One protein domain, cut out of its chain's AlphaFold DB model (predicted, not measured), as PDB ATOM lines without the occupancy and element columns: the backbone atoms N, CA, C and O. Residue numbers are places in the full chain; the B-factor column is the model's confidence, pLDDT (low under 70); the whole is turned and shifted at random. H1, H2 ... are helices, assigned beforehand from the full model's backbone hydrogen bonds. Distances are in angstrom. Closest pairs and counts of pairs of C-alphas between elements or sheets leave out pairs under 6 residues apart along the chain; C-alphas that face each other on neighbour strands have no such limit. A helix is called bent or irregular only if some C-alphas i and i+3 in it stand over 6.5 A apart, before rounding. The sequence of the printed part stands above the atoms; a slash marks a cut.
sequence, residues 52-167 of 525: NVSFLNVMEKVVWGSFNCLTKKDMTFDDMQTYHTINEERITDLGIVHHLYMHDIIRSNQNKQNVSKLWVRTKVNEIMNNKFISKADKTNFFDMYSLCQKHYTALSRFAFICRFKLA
ATOM      1  N   ASN A  52      27.161  39.369  65.648       58.56
ATOM      2  CA  ASN A  52      27.037  39.224  67.109       58.56
ATOM      3  C   ASN A  52      25.634  39.493  67.689       58.56
ATOM      4  O   ASN A  52      25.232  38.829  68.645       58.56
ATOM      5  N   VAL A  53      24.848  40.389  67.081       67.25
ATOM      6  CA  VAL A  53      23.448  40.633  67.493       67.25
ATOM      7  C   VAL A  53      22.582  39.394  67.247       67.25
ATOM      8  O   VAL A  53      21.692  39.076  68.029       67.25
ATOM      9  N   SER A  54      22.869  38.637  66.186       77.38
ATOM     10  CA  SER A  54      22.055  37.477  65.822       77.38
ATOM     11  C   SER A  54      22.216  36.306  66.798       77.38
ATOM     12  O   SER A  54      21.223  35.661  67.127       77.38
ATOM     13  N   PHE A  55      23.423  36.073  67.333       80.69
ATOM     14  CA  PHE A  55      23.633  35.068  68.380       80.69
ATOM     15  C   PHE A  55      22.891  35.430  69.670       80.69
ATOM     16  O   PHE A  55      22.210  34.580  70.239       80.69
ATOM     17  N   LEU A  56      22.966  36.693  70.097       79.94
ATOM     18  CA  LEU A  56      22.283  37.153  71.305       79.94
ATOM     19  C   LEU A  56      20.762  37.137  71.160       79.94
ATOM     20  O   LEU A  56      20.082  36.754  72.101       79.94
ATOM     21  N   ASN A  57      20.226  37.435  69.978       82.44
ATOM     22  CA  ASN A  57      18.789  37.308  69.721       82.44
ATOM     23  C   ASN A  57      18.319  35.845  69.764       82.44
ATOM     24  O   ASN A  57      17.226  35.555  70.247       82.44
ATOM     25  N   VAL A  58      19.138  34.903  69.280       86.19
ATOM     26  CA  VAL A  58      18.850  33.465  69.419       86.19
ATOM     27  C   VAL A  58      18.927  33.042  70.884       86.19
ATOM     28  O   VAL A  58      18.067  32.299  71.347       86.19
ATOM     29  N   MET A  59      19.930  33.527  71.615       85.00
ATOM     30  CA  MET A  59      20.077  33.265  73.043       85.00
ATOM     31  C   MET A  59      18.886  33.793  73.833       85.00
ATOM     32  O   MET A  59      18.318  33.058  74.635       85.00
ATOM     33  N   GLU A  60      18.459  35.022  73.553       86.06
ATOM     34  CA  GLU A  60      17.292  35.626  74.177       86.06
ATOM     35  C   GLU A  60      16.049  34.750  73.972       86.06
ATOM     36  O   GLU A  60      15.341  34.419  74.927       86.06
ATOM     37  N   LYS A  61      15.855  34.262  72.741       87.81
ATOM     38  CA  LYS A  61      14.748  33.366  72.415       87.81
ATOM     39  C   LYS A  61      14.802  32.037  73.145       87.81
ATOM     40  O   LYS A  61      13.761  31.543  73.570       87.81
ATOM     41  N   VAL A  62      15.975  31.428  73.256       87.62
ATOM     42  CA  VAL A  62      16.118  30.124  73.912       87.62
ATOM     43  C   VAL A  62      15.923  30.256  75.420       87.62
ATOM     44  O   VAL A  62      15.186  29.466  76.011       87.62
ATOM     45  N   VAL A  63      16.531  31.269  76.037       85.62
ATOM     46  CA  VAL A  63      16.494  31.447  77.489       85.62
ATOM     47  C   VAL A  63      15.128  31.976  77.926       85.62
ATOM     48  O   VAL A  63      14.472  31.336  78.747       85.62
ATOM     49  N   TRP A  64      14.625  33.055  77.324       85.56
ATOM     50  CA  TRP A  64      13.402  33.734  77.779       85.56
ATOM     51  C   TRP A  64      12.181  33.576  76.878       85.56
ATOM     52  O   TRP A  64      11.081  33.920  77.287       85.56
ATOM     53  N   GLY A  65      12.318  33.047  75.663       83.38
ATOM     54  CA  GLY A  65      11.178  32.909  74.750       83.38
ATOM     55  C   GLY A  65      10.796  34.198  74.010       83.38
ATOM     56  O   GLY A  65       9.922  34.153  73.140       83.38
ATOM     57  N   SER A  66      11.482  35.308  74.273       79.75
ATOM     58  CA  SER A  66      11.333  36.615  73.626       79.75
ATOM     59  C   SER A  66      12.324  36.793  72.466       79.75
ATOM     60  O   SER A  66      13.233  35.992  72.273       79.75
ATOM     61  N   PHE A  67      12.129  37.806  71.626       76.50
ATOM     62  CA  PHE A  67      13.080  38.150  70.568       76.50
ATOM     63  C   PHE A  67      13.346  39.646  70.598       76.50
ATOM     64  O   PHE A  67      12.423  40.429  70.375       76.50
ATOM     65  N   ASN A  68      14.615  40.023  70.741       72.31
ATOM     66  CA  ASN A  68      15.086  41.389  70.559       72.31
ATOM     67  C   ASN A  68      14.427  42.400  71.516       72.31
ATOM     68  O   ASN A  68      14.256  43.566  71.162       72.31
ATOM     69  N   CYS A  69      14.009  41.963  72.704       75.69
ATOM     70  CA  CYS A  69      13.517  42.841  73.761       75.69
ATOM     71  C   CYS A  69      14.699  43.350  74.588       75.69
ATOM     72  O   CYS A  69      14.835  44.551  74.788       75.69
ATOM     73  N   LEU A  70      15.584  42.437  74.987       72.75
ATOM     74  CA  LEU A  70      16.722  42.692  75.874       72.75
ATOM     75  C   LEU A  70      17.980  43.180  75.158       72.75
ATOM     76  O   LEU A  70      18.899  43.701  75.786       72.75
ATOM     77  N   THR A  71      18.043  43.000  73.842       68.38
ATOM     78  CA  THR A  71      19.189  43.399  73.015       68.38
ATOM     79  C   THR A  71      19.020  44.782  72.377       68.38
ATOM     80  O   THR A  71      19.927  45.248  71.683       68.38
ATOM     81  N   LYS A  72      17.896  45.479  72.626       72.31
ATOM     82  CA  LYS A  72      17.690  46.872  72.194       72.31
ATOM     83  C   LYS A  72      18.706  47.794  72.868       72.31
ATOM     84  O   LYS A  72      18.881  47.739  74.081       72.31
ATOM     85  N   LYS A  73      19.359  48.651  72.076       65.81
ATOM     86  CA  LYS A  73      20.355  49.615  72.576       65.81
ATOM     87  C   LYS A  73      19.743  50.688  73.481       65.81
ATOM     88  O   LYS A  73      20.378  51.068  74.454       65.81
ATOM     89  N   ASP A  74      18.506  51.095  73.203       69.44
ATOM     90  CA  ASP A  74      17.828  52.205  73.892       69.44
ATOM     91  C   ASP A  74      16.829  51.723  74.957       69.44
ATOM     92  O   ASP A  74      15.826  52.379  75.219       69.44
ATOM     93  N   MET A  75      17.049  50.538  75.533       73.00
ATOM     94  CA  MET A  75      16.122  49.967  76.511       73.00
ATOM     95  C   MET A  75      16.101  50.823  77.784       73.00
ATOM     96  O   MET A  75      17.110  50.932  78.485       73.00
ATOM     97  N   THR A  76      14.952  51.425  78.091       80.50
ATOM     98  CA  THR A  76      14.777  52.212  79.314       80.50
ATOM     99  C   THR A  76      14.578  51.304  80.529       80.50
ATOM    100  O   THR A  76      14.305  50.107  80.413       80.50
ATOM    101  N   PHE A  77      14.699  51.873  81.732       79.81
ATOM    102  CA  PHE A  77      14.366  51.149  82.961       79.81
ATOM    103  C   PHE A  77      12.908  50.656  82.959       79.81
ATOM    104  O   PHE A  77      12.641  49.547  83.413       79.81
ATOM    105  N   ASP A  78      11.986  51.443  82.397       82.50
ATOM    106  CA  ASP A  78      10.565  51.095  82.316       82.50
ATOM    107  C   ASP A  78      10.318  49.923  81.351       82.50
ATOM    108  O   ASP A  78       9.580  48.993  81.677       82.50
ATOM    109  N   ASP A  79      11.035  49.888  80.220       80.75
ATOM    110  CA  ASP A  79      11.025  48.752  79.282       80.75
ATOM    111  C   ASP A  79      11.537  47.462  79.944       80.75
ATOM    112  O   ASP A  79      11.057  46.358  79.679       80.75
ATOM    113  N   MET A  80      12.527  47.593  80.831       78.75
ATOM    114  CA  MET A  80      13.089  46.461  81.560       78.75
ATOM    115  C   MET A  80      12.117  45.966  82.628       78.75
ATOM    116  O   MET A  80      11.911  44.759  82.761       78.75
ATOM    117  N   GLN A  81      11.478  46.884  83.352       82.44
ATOM    118  CA  GLN A  81      10.473  46.544  84.350       82.44
ATOM    119  C   GLN A  81       9.293  45.824  83.697       82.44
ATOM    120  O   GLN A  81       8.912  44.743  84.142       82.44
ATOM    121  N   THR A  82       8.777  46.362  82.590       84.19
ATOM    122  CA  THR A  82       7.710  45.715  81.817       84.19
ATOM    123  C   THR A  82       8.142  44.344  81.300       84.19
ATOM    124  O   THR A  82       7.370  43.390  81.392       84.19
ATOM    125  N   TYR A  83       9.386  44.189  80.839       82.75
ATOM    126  CA  TYR A  83       9.922  42.885  80.454       82.75
ATOM    127  C   TYR A  83       9.946  41.875  81.611       82.75
ATOM    128  O   TYR A  83       9.541  40.723  81.422       82.75
ATOM    129  N   HIS A  84      10.420  42.289  82.789       83.06
ATOM    130  CA  HIS A  84      10.459  41.440  83.980       83.06
ATOM    131  C   HIS A  84       9.056  41.022  84.413       83.06
ATOM    132  O   HIS A  84       8.858  39.855  84.728       83.06
ATOM    133  N   THR A  85       8.078  41.929  84.352       85.19
ATOM    134  CA  THR A  85       6.676  41.618  84.659       85.19
ATOM    135  C   THR A  85       6.076  40.628  83.660       85.19
ATOM    136  O   THR A  85       5.403  39.685  84.056       85.19
ATOM    137  N   ILE A  86       6.343  40.789  82.359       85.06
ATOM    138  CA  ILE A  86       5.810  39.884  81.324       85.06
ATOM    139  C   ILE A  86       6.405  38.472  81.439       85.06
ATOM    140  O   ILE A  86       5.725  37.494  81.139       85.06
ATOM    141  N   ASN A  87       7.671  38.355  81.849       83.69
ATOM    142  CA  ASN A  87       8.401  37.085  81.887       83.69
ATOM    143  C   ASN A  87       8.645  36.568  83.311       83.69
ATOM    144  O   ASN A  87       9.540  35.744  83.497       83.69
ATOM    145  N   GLU A  88       7.887  37.045  84.302       85.62
ATOM    146  CA  GLU A  88       8.127  36.785  85.727       85.62
ATOM    147  C   GLU A  88       8.228  35.286  86.030       85.62
ATOM    148  O   GLU A  88       9.248  34.841  86.547       85.62
ATOM    149  N   GLU A  89       7.243  34.498  85.589       86.38
ATOM    150  CA  GLU A  89       7.197  33.039  85.770       86.38
ATOM    151  C   GLU A  89       8.457  32.353  85.213       86.38
ATOM    152  O   GLU A  89       9.118  31.549  85.875       86.38
ATOM    153  N   ARG A  90       8.881  32.750  84.013       85.31
ATOM    154  CA  ARG A  90      10.065  32.173  83.375       85.31
ATOM    155  C   ARG A  90      11.367  32.622  84.033       85.31
ATOM    156  O   ARG A  90      12.335  31.866  84.063       85.31
ATOM    157  N   ILE A  91      11.419  33.848  84.542       86.06
ATOM    158  CA  ILE A  91      12.567  34.351  85.303       86.06
ATOM    159  C   ILE A  91      12.687  33.587  86.622       86.06
ATOM    160  O   ILE A  91      13.796  33.192  86.984       86.06
ATOM    161  N   THR A  92      11.564  33.320  87.293       86.06
ATOM    162  CA  THR A  92      11.551  32.505  88.509       86.06
ATOM    163  C   THR A  92      12.002  31.072  88.240       86.06
ATOM    164  O   THR A  92      12.820  30.558  89.001       86.06
ATOM    165  N   ASP A  93      11.590  30.471  87.118       87.56
ATOM    166  CA  ASP A  93      12.028  29.127  86.714       87.56
ATOM    167  C   ASP A  93      13.531  29.054  86.410       87.56
ATOM    168  O   ASP A  93      14.205  28.074  86.732       87.56
ATOM    169  N   LEU A  94      14.078  30.089  85.766       85.75
ATOM    170  CA  LEU A  94      15.499  30.163  85.421       85.75
ATOM    171  C   LEU A  94      16.391  30.410  86.648       85.75
ATOM    172  O   LEU A  94      17.563  30.024  86.638       85.75
ATOM    173  N   GLY A  95      15.873  31.081  87.679       87.44
ATOM    174  CA  GLY A  95      16.604  31.391  88.906       87.44
ATOM    175  C   GLY A  95      17.955  32.062  88.634       87.44
ATOM    176  O   GLY A  95      18.049  33.067  87.931       87.44
ATOM    177  N   ILE A  96      19.039  31.484  89.157       85.38
ATOM    178  CA  ILE A  96      20.405  32.020  89.010       85.38
ATOM    179  C   ILE A  96      20.832  32.101  87.535       85.38
ATOM    180  O   ILE A  96      21.549  33.026  87.146       85.38
ATOM    181  N   VAL A  97      20.358  31.181  86.687       83.75
ATOM    182  CA  VAL A  97      20.712  31.131  85.260       83.75
ATOM    183  C   VAL A  97      20.257  32.396  84.531       83.75
ATOM    184  O   VAL A  97      20.964  32.876  83.645       83.75
ATOM    185  N   HIS A  98      19.140  32.999  84.950       85.50
ATOM    186  CA  HIS A  98      18.695  34.285  84.419       85.50
ATOM    187  C   HIS A  98      19.759  35.373  84.601       85.50
ATOM    188  O   HIS A  98      20.081  36.068  83.639       85.50
ATOM    189  N   HIS A  99      20.333  35.491  85.801       82.75
ATOM    190  CA  HIS A  99      21.351  36.497  86.098       82.75
ATOM    191  C   HIS A  99      22.644  36.257  85.318       82.75
ATOM    192  O   HIS A  99      23.195  37.212  84.768       82.75
ATOM    193  N   LEU A 100      23.071  34.996  85.195       83.56
ATOM    194  CA  LEU A 100      24.261  34.625  84.422       83.56
ATOM    195  C   LEU A 100      24.137  35.040  82.950       83.56
ATOM    196  O   LEU A 100      25.076  35.572  82.368       83.56
ATOM    197  N   TYR A 101      22.972  34.849  82.328       82.31
ATOM    198  CA  TYR A 101      22.780  35.264  80.937       82.31
ATOM    199  C   TYR A 101      22.523  36.770  80.786       82.31
ATOM    200  O   TYR A 101      23.109  37.410  79.911       82.31
ATOM    201  N   MET A 102      21.662  37.353  81.625       77.31
ATOM    202  CA  MET A 102      21.304  38.773  81.530       77.31
ATOM    203  C   MET A 102      22.491  39.687  81.780       77.31
ATOM    204  O   MET A 102      22.793  40.560  80.968       77.31
ATOM    205  N   HIS A 103      23.135  39.518  82.931       71.81
ATOM    206  CA  HIS A 103      24.141  40.454  83.396       71.81
ATOM    207  C   HIS A 103      25.481  40.190  82.710       71.81
ATOM    208  O   HIS A 103      26.078  41.104  82.137       71.81
ATOM    209  N   ASP A 104      25.917  38.928  82.700       69.88
ATOM    210  CA  ASP A 104      27.275  38.609  82.266       69.88
ATOM    211  C   ASP A 104      27.409  38.474  80.752       69.88
ATOM    212  O   ASP A 104      28.511  38.696  80.246       69.88
ATOM    213  N   ILE A 105      26.323  38.178  80.021       72.81
ATOM    214  CA  ILE A 105      26.366  37.981  78.561       72.81
ATOM    215  C   ILE A 105      25.684  39.111  77.778       72.81
ATOM    216  O   ILE A 105      26.283  39.639  76.840       72.81
ATOM    217  N   ILE A 106      24.452  39.496  78.124       71.88
ATOM    218  CA  ILE A 106      23.694  40.488  77.340       71.88
ATOM    219  C   ILE A 106      24.067  41.926  77.723       71.88
ATOM    220  O   ILE A 106      24.378  42.737  76.850       71.88
ATOM    221  N   ARG A 107      24.069  42.264  79.016       69.00
ATOM    222  CA  ARG A 107      24.260  43.651  79.476       69.00
ATOM    223  C   ARG A 107      25.711  44.116  79.394       69.00
ATOM    224  O   ARG A 107      25.989  45.234  78.973       69.00
ATOM    225  N   SER A 108      26.648  43.242  79.734       64.06
ATOM    226  CA  SER A 108      28.084  43.477  79.546       64.06
ATOM    227  C   SER A 108      28.469  43.733  78.078       64.06
ATOM    228  O   SER A 108      29.473  44.400  77.823       64.06
ATOM    229  N   ASN A 109      27.661  43.259  77.121       62.47
ATOM    230  CA  ASN A 109      27.811  43.575  75.705       62.47
ATOM    231  C   ASN A 109      27.294  44.979  75.344       62.47
ATOM    232  O   ASN A 109      27.945  45.664  74.568       62.47
ATOM    233  N   GLN A 110      26.187  45.466  75.915       60.66
ATOM    234  CA  GLN A 110      25.709  46.830  75.609       60.66
ATOM    235  C   GLN A 110      26.784  47.906  75.861       60.66
ATOM    236  O   GLN A 110      26.832  48.907  75.153       60.66
ATOM    237  N   ASN A 111      27.698  47.649  76.804       56.97
ATOM    238  CA  ASN A 111      28.811  48.537  77.141       56.97
ATOM    239  C   ASN A 111      30.074  48.349  76.272       56.97
ATOM    240  O   ASN A 111      31.028  49.106  76.433       56.97
ATOM    241  N   LYS A 112      30.133  47.353  75.376       55.34
ATOM    242  CA  LYS A 112      31.306  47.067  74.531       55.34
ATOM    243  C   LYS A 112      30.926  47.123  73.056       55.34
ATOM    244  O   LYS A 112      30.049  46.402  72.604       55.34
ATOM    245  N   GLN A 113      31.637  47.937  72.274       51.66
ATOM    246  CA  GLN A 113      31.306  48.137  70.858       51.66
ATOM    247  C   GLN A 113      31.447  46.870  69.996       51.66
ATOM    248  O   GLN A 113      30.825  46.804  68.942       51.66
ATOM    249  N   ASN A 114      32.187  45.845  70.443       53.53
ATOM    250  CA  ASN A 114      32.309  44.570  69.737       53.53
ATOM    251  C   ASN A 114      32.463  43.381  70.701       53.53
ATOM    252  O   ASN A 114      33.455  43.270  71.423       53.53
ATOM    253  N   VAL A 115      31.519  42.434  70.665       57.72
ATOM    254  CA  VAL A 115      31.707  41.111  71.284       57.72
ATOM    255  C   VAL A 115      32.699  40.309  70.452       57.72
ATOM    256  O   VAL A 115      32.361  39.798  69.385       57.72
ATOM    257  N   SER A 116      33.929  40.137  70.926       63.62
ATOM    258  CA  SER A 116      34.807  39.136  70.324       63.62
ATOM    259  C   SER A 116      34.351  37.732  70.749       63.62
ATOM    260  O   SER A 116      33.887  37.509  71.867       63.62
ATOM    261  N   LYS A 117      34.503  36.731  69.875       65.31
ATOM    262  CA  LYS A 117      34.275  35.315  70.241       65.31
ATOM    263  C   LYS A 117      35.104  34.890  71.450       65.31
ATOM    264  O   LYS A 117      34.679  34.048  72.240       65.31
ATOM    265  N   LEU A 118      36.291  35.482  71.563       69.88
ATOM    266  CA  LEU A 118      37.186  35.307  72.691       69.88
ATOM    267  C   LEU A 118      36.502  35.743  73.986       69.88
ATOM    268  O   LEU A 118      36.521  34.992  74.948       69.88
ATOM    269  N   TRP A 119      35.800  36.876  73.982       74.69
ATOM    270  CA  TRP A 119      35.074  37.356  75.151       74.69
ATOM    271  C   TRP A 119      33.964  36.399  75.609       74.69
ATOM    272  O   TRP A 119      33.915  36.069  76.792       74.69
ATOM    273  N   VAL A 120      33.124  35.889  74.693       73.94
ATOM    274  CA  VAL A 120      32.066  34.918  75.056       73.94
ATOM    275  C   VAL A 120      32.692  33.672  75.677       73.94
ATOM    276  O   VAL A 120      32.234  33.188  76.709       73.94
ATOM    277  N   ARG A 121      33.785  33.178  75.084       75.69
ATOM    278  CA  ARG A 121      34.536  32.033  75.610       75.69
ATOM    279  C   ARG A 121      35.105  32.314  77.000       75.69
ATOM    280  O   ARG A 121      34.987  31.460  77.874       75.69
ATOM    281  N   THR A 122      35.708  33.479  77.210       80.50
ATOM    282  CA  THR A 122      36.257  33.875  78.510       80.50
ATOM    283  C   THR A 122      35.158  33.933  79.566       80.50
ATOM    284  O   THR A 122      35.328  33.358  80.633       80.50
ATOM    285  N   LYS A 123      33.990  34.505  79.248       80.56
ATOM    286  CA  LYS A 123      32.852  34.576  80.176       80.56
ATOM    287  C   LYS A 123      32.280  33.212  80.529       80.56
ATOM    288  O   LYS A 123      32.073  32.917  81.702       80.56
ATOM    289  N   VAL A 124      32.093  32.344  79.535       83.56
ATOM    290  CA  VAL A 124      31.688  30.956  79.787       83.56
ATOM    291  C   VAL A 124      32.713  30.266  80.694       83.56
ATOM    292  O   VAL A 124      32.327  29.630  81.668       83.56
ATOM    293  N   ASN A 125      34.014  30.441  80.450       85.94
ATOM    294  CA  ASN A 125      35.058  29.874  81.305       85.94
ATOM    295  C   ASN A 125      35.030  30.431  82.738       85.94
ATOM    296  O   ASN A 125      35.178  29.659  83.684       85.94
ATOM    297  N   GLU A 126      34.825  31.738  82.918       86.69
ATOM    298  CA  GLU A 126      34.681  32.369  84.236       86.69
ATOM    299  C   GLU A 126      33.519  31.747  85.024       86.69
ATOM    300  O   GLU A 126      33.705  31.332  86.167       86.69
ATOM    301  N   ILE A 127      32.347  31.595  84.395       86.75
ATOM    302  CA  ILE A 127      31.155  30.981  85.005       86.75
ATOM    303  C   ILE A 127      31.426  29.517  85.376       86.75
ATOM    304  O   ILE A 127      31.132  29.080  86.493       86.75
ATOM    305  N   MET A 128      32.045  28.751  84.475       86.75
ATOM    306  CA  MET A 128      32.342  27.335  84.716       86.75
ATOM    307  C   MET A 128      33.370  27.136  85.842       86.75
ATOM    308  O   MET A 128      33.246  26.189  86.625       86.75
ATOM    309  N   ASN A 129      34.326  28.056  85.991       90.00
ATOM    310  CA  ASN A 129      35.354  28.017  87.037       90.00
ATOM    311  C   ASN A 129      34.914  28.659  88.365       90.00
ATOM    312  O   ASN A 129      35.582  28.476  89.384       90.00
ATOM    313  N   ASN A 130      33.783  29.367  88.395       88.75
ATOM    314  CA  ASN A 130      33.303  30.063  89.586       88.75
ATOM    315  C   ASN A 130      32.907  29.076  90.704       88.75
ATOM    316  O   ASN A 130      32.046  28.219  90.513       88.75
ATOM    317  N   LYS A 131      33.513  29.189  91.889       91.00
ATOM    318  CA  LYS A 131      33.254  28.289  93.031       91.00
ATOM    319  C   LYS A 131      31.913  28.544  93.733       91.00
ATOM    320  O   LYS A 131      31.455  27.671  94.460       91.00
ATOM    321  N   PHE A 132      31.296  29.703  93.513       88.25
ATOM    322  CA  PHE A 132      30.046  30.117  94.159       88.25
ATOM    323  C   PHE A 132      28.789  29.636  93.425       88.25
ATOM    324  O   PHE A 132      27.691  29.745  93.960       88.25
ATOM    325  N   ILE A 133      28.936  29.098  92.211       88.06
ATOM    326  CA  ILE A 133      27.817  28.581  91.418       88.06
ATOM    327  C   ILE A 133      27.718  27.072  91.632       88.06
ATOM    328  O   ILE A 133      28.716  26.350  91.509       88.06
ATOM    329  N   SER A 134      26.509  26.591  91.929       90.81
ATOM    330  CA  SER A 134      26.262  25.165  92.121       90.81
ATOM    331  C   SER A 134      26.582  24.372  90.847       90.81
ATOM    332  O   SER A 134      26.510  24.876  89.723       90.81
ATOM    333  N   LYS A 135      26.927  23.090  90.999       88.94
ATOM    334  CA  LYS A 135      27.199  22.231  89.837       88.94
ATOM    335  C   LYS A 135      25.964  22.078  88.938       88.94
ATOM    336  O   LYS A 135      26.130  22.034  87.725       88.94
ATOM    337  N   ALA A 136      24.766  22.029  89.530       89.62
ATOM    338  CA  ALA A 136      23.502  21.911  88.807       89.62
ATOM    339  C   ALA A 136      23.213  23.156  87.948       89.62
ATOM    340  O   ALA A 136      22.853  23.032  86.777       89.62
ATOM    341  N   ASP A 137      23.463  24.350  88.487       89.25
ATOM    342  CA  ASP A 137      23.266  25.604  87.750       89.25
ATOM    343  C   ASP A 137      24.282  25.757  86.619       89.25
ATOM    344  O   ASP A 137      23.925  26.193  85.528       89.25
ATOM    345  N   LYS A 138      25.536  25.331  86.832       89.38
ATOM    346  CA  LYS A 138      26.552  25.298  85.765       89.38
ATOM    347  C   LYS A 138      26.155  24.374  84.623       89.38
ATOM    348  O   LYS A 138      26.328  24.743  83.464       89.38
ATOM    349  N   THR A 139      25.637  23.184  84.933       90.31
ATOM    350  CA  THR A 139      25.148  22.263  83.900       90.31
ATOM    351  C   THR A 139      23.957  22.856  83.159       90.31
ATOM    352  O   THR A 139      23.985  22.890  81.936       90.31
ATOM    353  N   ASN A 140      22.988  23.440  83.871       90.31
ATOM    354  CA  ASN A 140      21.822  24.071  83.251       90.31
ATOM    355  C   ASN A 140      22.222  25.251  82.345       90.31
ATOM    356  O   ASN A 140      21.796  25.346  81.194       90.31
ATOM    357  N   PHE A 141      23.125  26.111  82.824       89.56
ATOM    358  CA  PHE A 141      23.718  27.173  82.020       89.56
ATOM    359  C   PHE A 141      24.382  26.606  80.759       89.56
ATOM    360  O   PHE A 141      24.066  27.047  79.656       89.56
ATOM    361  N   PHE A 142      25.260  25.611  80.889       88.38
ATOM    362  CA  PHE A 142      25.988  25.050  79.751       88.38
ATOM    363  C   PHE A 142      25.072  24.340  78.740       88.38
ATOM    364  O   PHE A 142      25.290  24.453  77.530       88.38
ATOM    365  N   ASP A 143      24.027  23.659  79.207       89.81
ATOM    366  CA  ASP A 143      23.034  22.995  78.361       89.81
ATOM    367  C   ASP A 143      22.233  24.018  77.549       89.81
ATOM    368  O   ASP A 143      22.100  23.878  76.327       89.81
ATOM    369  N   MET A 144      21.784  25.103  78.189       87.81
ATOM    370  CA  MET A 144      21.128  26.218  77.502       87.81
ATOM    371  C   MET A 144      22.063  26.874  76.482       87.81
ATOM    372  O   MET A 144      21.655  27.127  75.348       87.81
ATOM    373  N   TYR A 145      23.335  27.079  76.827       87.38
ATOM    374  CA  TYR A 145      24.321  27.684  75.929       87.38
ATOM    375  C   TYR A 145      24.561  26.791  74.707       87.38
ATOM    376  O   TYR A 145      24.554  27.259  73.565       87.38
ATOM    377  N   SER A 146      24.698  25.484  74.937       88.31
ATOM    378  CA  SER A 146      24.860  24.474  73.890       88.31
ATOM    379  C   SER A 146      23.648  24.439  72.956       88.31
ATOM    380  O   SER A 146      23.799  24.365  71.732       88.31
ATOM    381  N   LEU A 147      22.437  24.551  73.511       89.94
ATOM    382  CA  LEU A 147      21.199  24.642  72.741       89.94
ATOM    383  C   LEU A 147      21.151  25.926  71.896       89.94
ATOM    384  O   LEU A 147      20.858  25.857  70.700       89.94
ATOM    385  N   CYS A 148      21.514  27.076  72.474       88.00
ATOM    386  CA  CYS A 148      21.638  28.349  71.758       88.00
ATOM    387  C   CYS A 148      22.609  28.232  70.581       88.00
ATOM    388  O   CYS A 148      22.270  28.579  69.450       88.00
ATOM    389  N   GLN A 149      23.802  27.683  70.821       86.38
ATOM    390  CA  GLN A 149      24.825  27.498  69.797       86.38
ATOM    391  C   GLN A 149      24.341  26.572  68.673       86.38
ATOM    392  O   GLN A 149      24.580  26.839  67.491       86.38
ATOM    393  N   LYS A 150      23.614  25.502  69.009       89.75
ATOM    394  CA  LYS A 150      23.009  24.596  68.025       89.75
ATOM    395  C   LYS A 150      21.977  25.314  67.151       89.75
ATOM    396  O   LYS A 150      22.016  25.170  65.929       89.75
ATOM    397  N   HIS A 151      21.077  26.097  67.745       90.38
ATOM    398  CA  HIS A 151      20.089  26.866  66.982       90.38
ATOM    399  C   HIS A 151      20.745  27.939  66.116       90.38
ATOM    400  O   HIS A 151      20.426  28.040  64.932       90.38
ATOM    401  N   TYR A 152      21.704  28.677  66.671       89.06
ATOM    402  CA  TYR A 152      22.467  29.684  65.947       89.06
ATOM    403  C   TYR A 152      23.165  29.081  64.726       89.06
ATOM    404  O   TYR A 152      22.935  29.514  63.604       89.06
ATOM    405  N   THR A 153      23.945  28.013  64.911       87.19
ATOM    406  CA  THR A 153      24.666  27.359  63.806       87.19
ATOM    407  C   THR A 153      23.726  26.799  62.736       87.19
ATOM    408  O   THR A 153      24.033  26.890  61.544       87.19
ATOM    409  N   ALA A 154      22.566  26.262  63.127       90.00
ATOM    410  CA  ALA A 154      21.541  25.814  62.189       90.00
ATOM    411  C   ALA A 154      20.952  26.980  61.375       90.00
ATOM    412  O   ALA A 154      20.836  26.868  60.153       90.00
ATOM    413  N   LEU A 155      20.633  28.104  62.026       89.56
ATOM    414  CA  LEU A 155      20.117  29.309  61.372       89.56
ATOM    415  C   LEU A 155      21.164  29.964  60.469       89.56
ATOM    416  O   LEU A 155      20.848  30.286  59.327       89.56
ATOM    417  N   SER A 156      22.419  30.082  60.906       88.94
ATOM    418  CA  SER A 156      23.515  30.602  60.080       88.94
ATOM    419  C   SER A 156      23.750  29.723  58.854       88.94
ATOM    420  O   SER A 156      23.913  30.225  57.741       88.94
ATOM    421  N   ARG A 157      23.689  28.392  59.013       88.31
ATOM    422  CA  ARG A 157      23.757  27.455  57.883       88.31
ATOM    423  C   ARG A 157      22.570  27.625  56.938       88.31
ATOM    424  O   ARG A 157      22.760  27.601  55.725       88.31
ATOM    425  N   PHE A 158      21.362  27.792  57.468       91.25
ATOM    426  CA  PHE A 158      20.173  28.043  56.661       91.25
ATOM    427  C   PHE A 158      20.293  29.355  55.875       91.25
ATOM    428  O   PHE A 158      20.116  29.355  54.659       91.25
ATOM    429  N   ALA A 159      20.694  30.442  56.536       89.88
ATOM    430  CA  ALA A 159      20.946  31.731  55.904       89.88
ATOM    431  C   ALA A 159      22.005  31.616  54.800       89.88
ATOM    432  O   ALA A 159      21.807  32.135  53.702       89.88
ATOM    433  N   PHE A 160      23.092  30.877  55.041       89.06
ATOM    434  CA  PHE A 160      24.097  30.587  54.019       89.06
ATOM    435  C   PHE A 160      23.503  29.837  52.821       89.06
ATOM    436  O   PHE A 160      23.745  30.233  51.685       89.06
ATOM    437  N   ILE A 161      22.693  28.795  53.042       90.19
ATOM    438  CA  ILE A 161      22.032  28.046  51.959       90.19
ATOM    439  C   ILE A 161      21.119  28.966  51.140       90.19
ATOM    440  O   ILE A 161      21.141  28.907  49.910       90.19
ATOM    441  N   CYS A 162      20.337  29.824  51.796       91.25
ATOM    442  CA  CYS A 162      19.478  30.798  51.123       91.25
ATOM    443  C   CYS A 162      20.303  31.778  50.285       91.25
ATOM    444  O   CYS A 162      20.034  31.940  49.097       91.25
ATOM    445  N   ARG A 163      21.361  32.360  50.864       88.75
ATOM    446  CA  ARG A 163      22.294  33.243  50.148       88.75
ATOM    447  C   ARG A 163      22.926  32.544  48.953       88.75
ATOM    448  O   ARG A 163      22.980  33.123  47.880       88.75
ATOM    449  N   PHE A 164      23.360  31.299  49.117       89.69
ATOM    450  CA  PHE A 164      23.972  30.512  48.051       89.69
ATOM    451  C   PHE A 164      23.000  30.254  46.893       89.69
ATOM    452  O   PHE A 164      23.376  30.391  45.732       89.69
ATOM    453  N   LYS A 165      21.743  29.906  47.197       88.88
ATOM    454  CA  LYS A 165      20.709  29.636  46.184       88.88
ATOM    455  C   LYS A 165      20.233  30.894  45.457       88.88
ATOM    456  O   LYS A 165      19.907  30.806  44.279       88.88
ATOM    457  N   LEU A 166      20.178  32.030  46.153       90.62
ATOM    458  CA  LEU A 166      19.736  33.317  45.604       90.62
ATOM    459  C   LEU A 166      20.870  34.116  44.944       90.62
ATOM    460  O   LEU A 166      20.604  35.100  44.255       90.62
ATOM    461  N   ALA A 167      22.129  33.730  45.161       91.44
ATOM    462  CA  ALA A 167      23.277  34.432  44.609       91.44
ATOM    463  C   ALA A 167      23.267  34.415  43.077       91.44
ATOM    464  O   ALA A 167      23.015  33.391  42.435       91.44
TER     465      ALA A 167
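This is residues 52 to 167 of the 525 residues of an uncharacterized protein of viral metagenome (UniProt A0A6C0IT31). A compact body of short helices is gathered along one part of a long helix, H6, and residues 157 to 167, of which 157 to 166 belong to H6, stick out of the body as an arm. In the body H1 crosses H6, H4 and H5 form a helical hairpin with H4 packed on H6 near its beginning, and the short helices H2 and H3 stand on the far side, with H2 the farthest out. The printed part has 116 residues with six named helices, H1 to H6 in order along the chain, and no named strand: the class is all helix. The whole is compact, with a radius of gyration of the C-alphas of 15.2 A, and spans 49 by 34 by 28 A, the arm adding to the longest span.

H1, residues 52 to 64, touches H6, residues 135 to 166, at a steep tilt of 51 degrees, opposite ways; the closest C-alphas are those of Met 59 and Cys 148, 5.3 A apart, and H6 touches H1 with residues 144 to 152 alone. H2, residues 77 to 86, touches no helix and is apart from H1. H3, residues 88 to 94, is close to H1 but not clearly touching, the closest C-alphas being those of Trp 64 and Arg 90, 6.7 A apart. H4, residues 96 to 110, touches H6 at a steep tilt of 47 degrees, the same way, with the C-alphas of Val 97 and Phe 141 closest at 5.9 A. H4 and H5, residues 117 to 129, form a helical hairpin; they touch at a shallow tilt of 28 degrees, opposite ways, with the C-alphas of Asp 104 and Lys 123 closest at 7.2 A. H5 is close to H6 but not clearly touching, with the C-alphas of Met 128 and Lys 138 closest at 6.2 A. The helix packing is mostly crossed, but only just: 1 of 3 touching pairs is at a shallow tilt. Every O i to N i+4 pair is within hydrogen-bond range in H1, H2, H3, H5 and H6, and 8 of 11 are in H4.

H1 begins at C-alpha 52, (27.037, 39.224, 67.109), and is 18.2 A long; H2 measures 14.2 A and H3 9.9 A. H4 is 20.7 A long and irregular, but only just: C-alphas 104 and 107 are 6.50 A apart. H5 is 18.3 A long. H6, 46.2 A, runs from C-alpha 135 at (27.199, 22.231, 89.837) to C-alpha 166 at (19.736, 33.317, 45.604).

The two C-alphas farthest apart are those of Phe 132 and Ala 167, 50.2 A. The printed part has no cut. The link from H1 to H2, residues 65 to 76, is long. The mean pLDDT of the printed part is 81.3; it is under 70 at residues 52 to 53, 71, 73 to 74, 104 and 107 to 118.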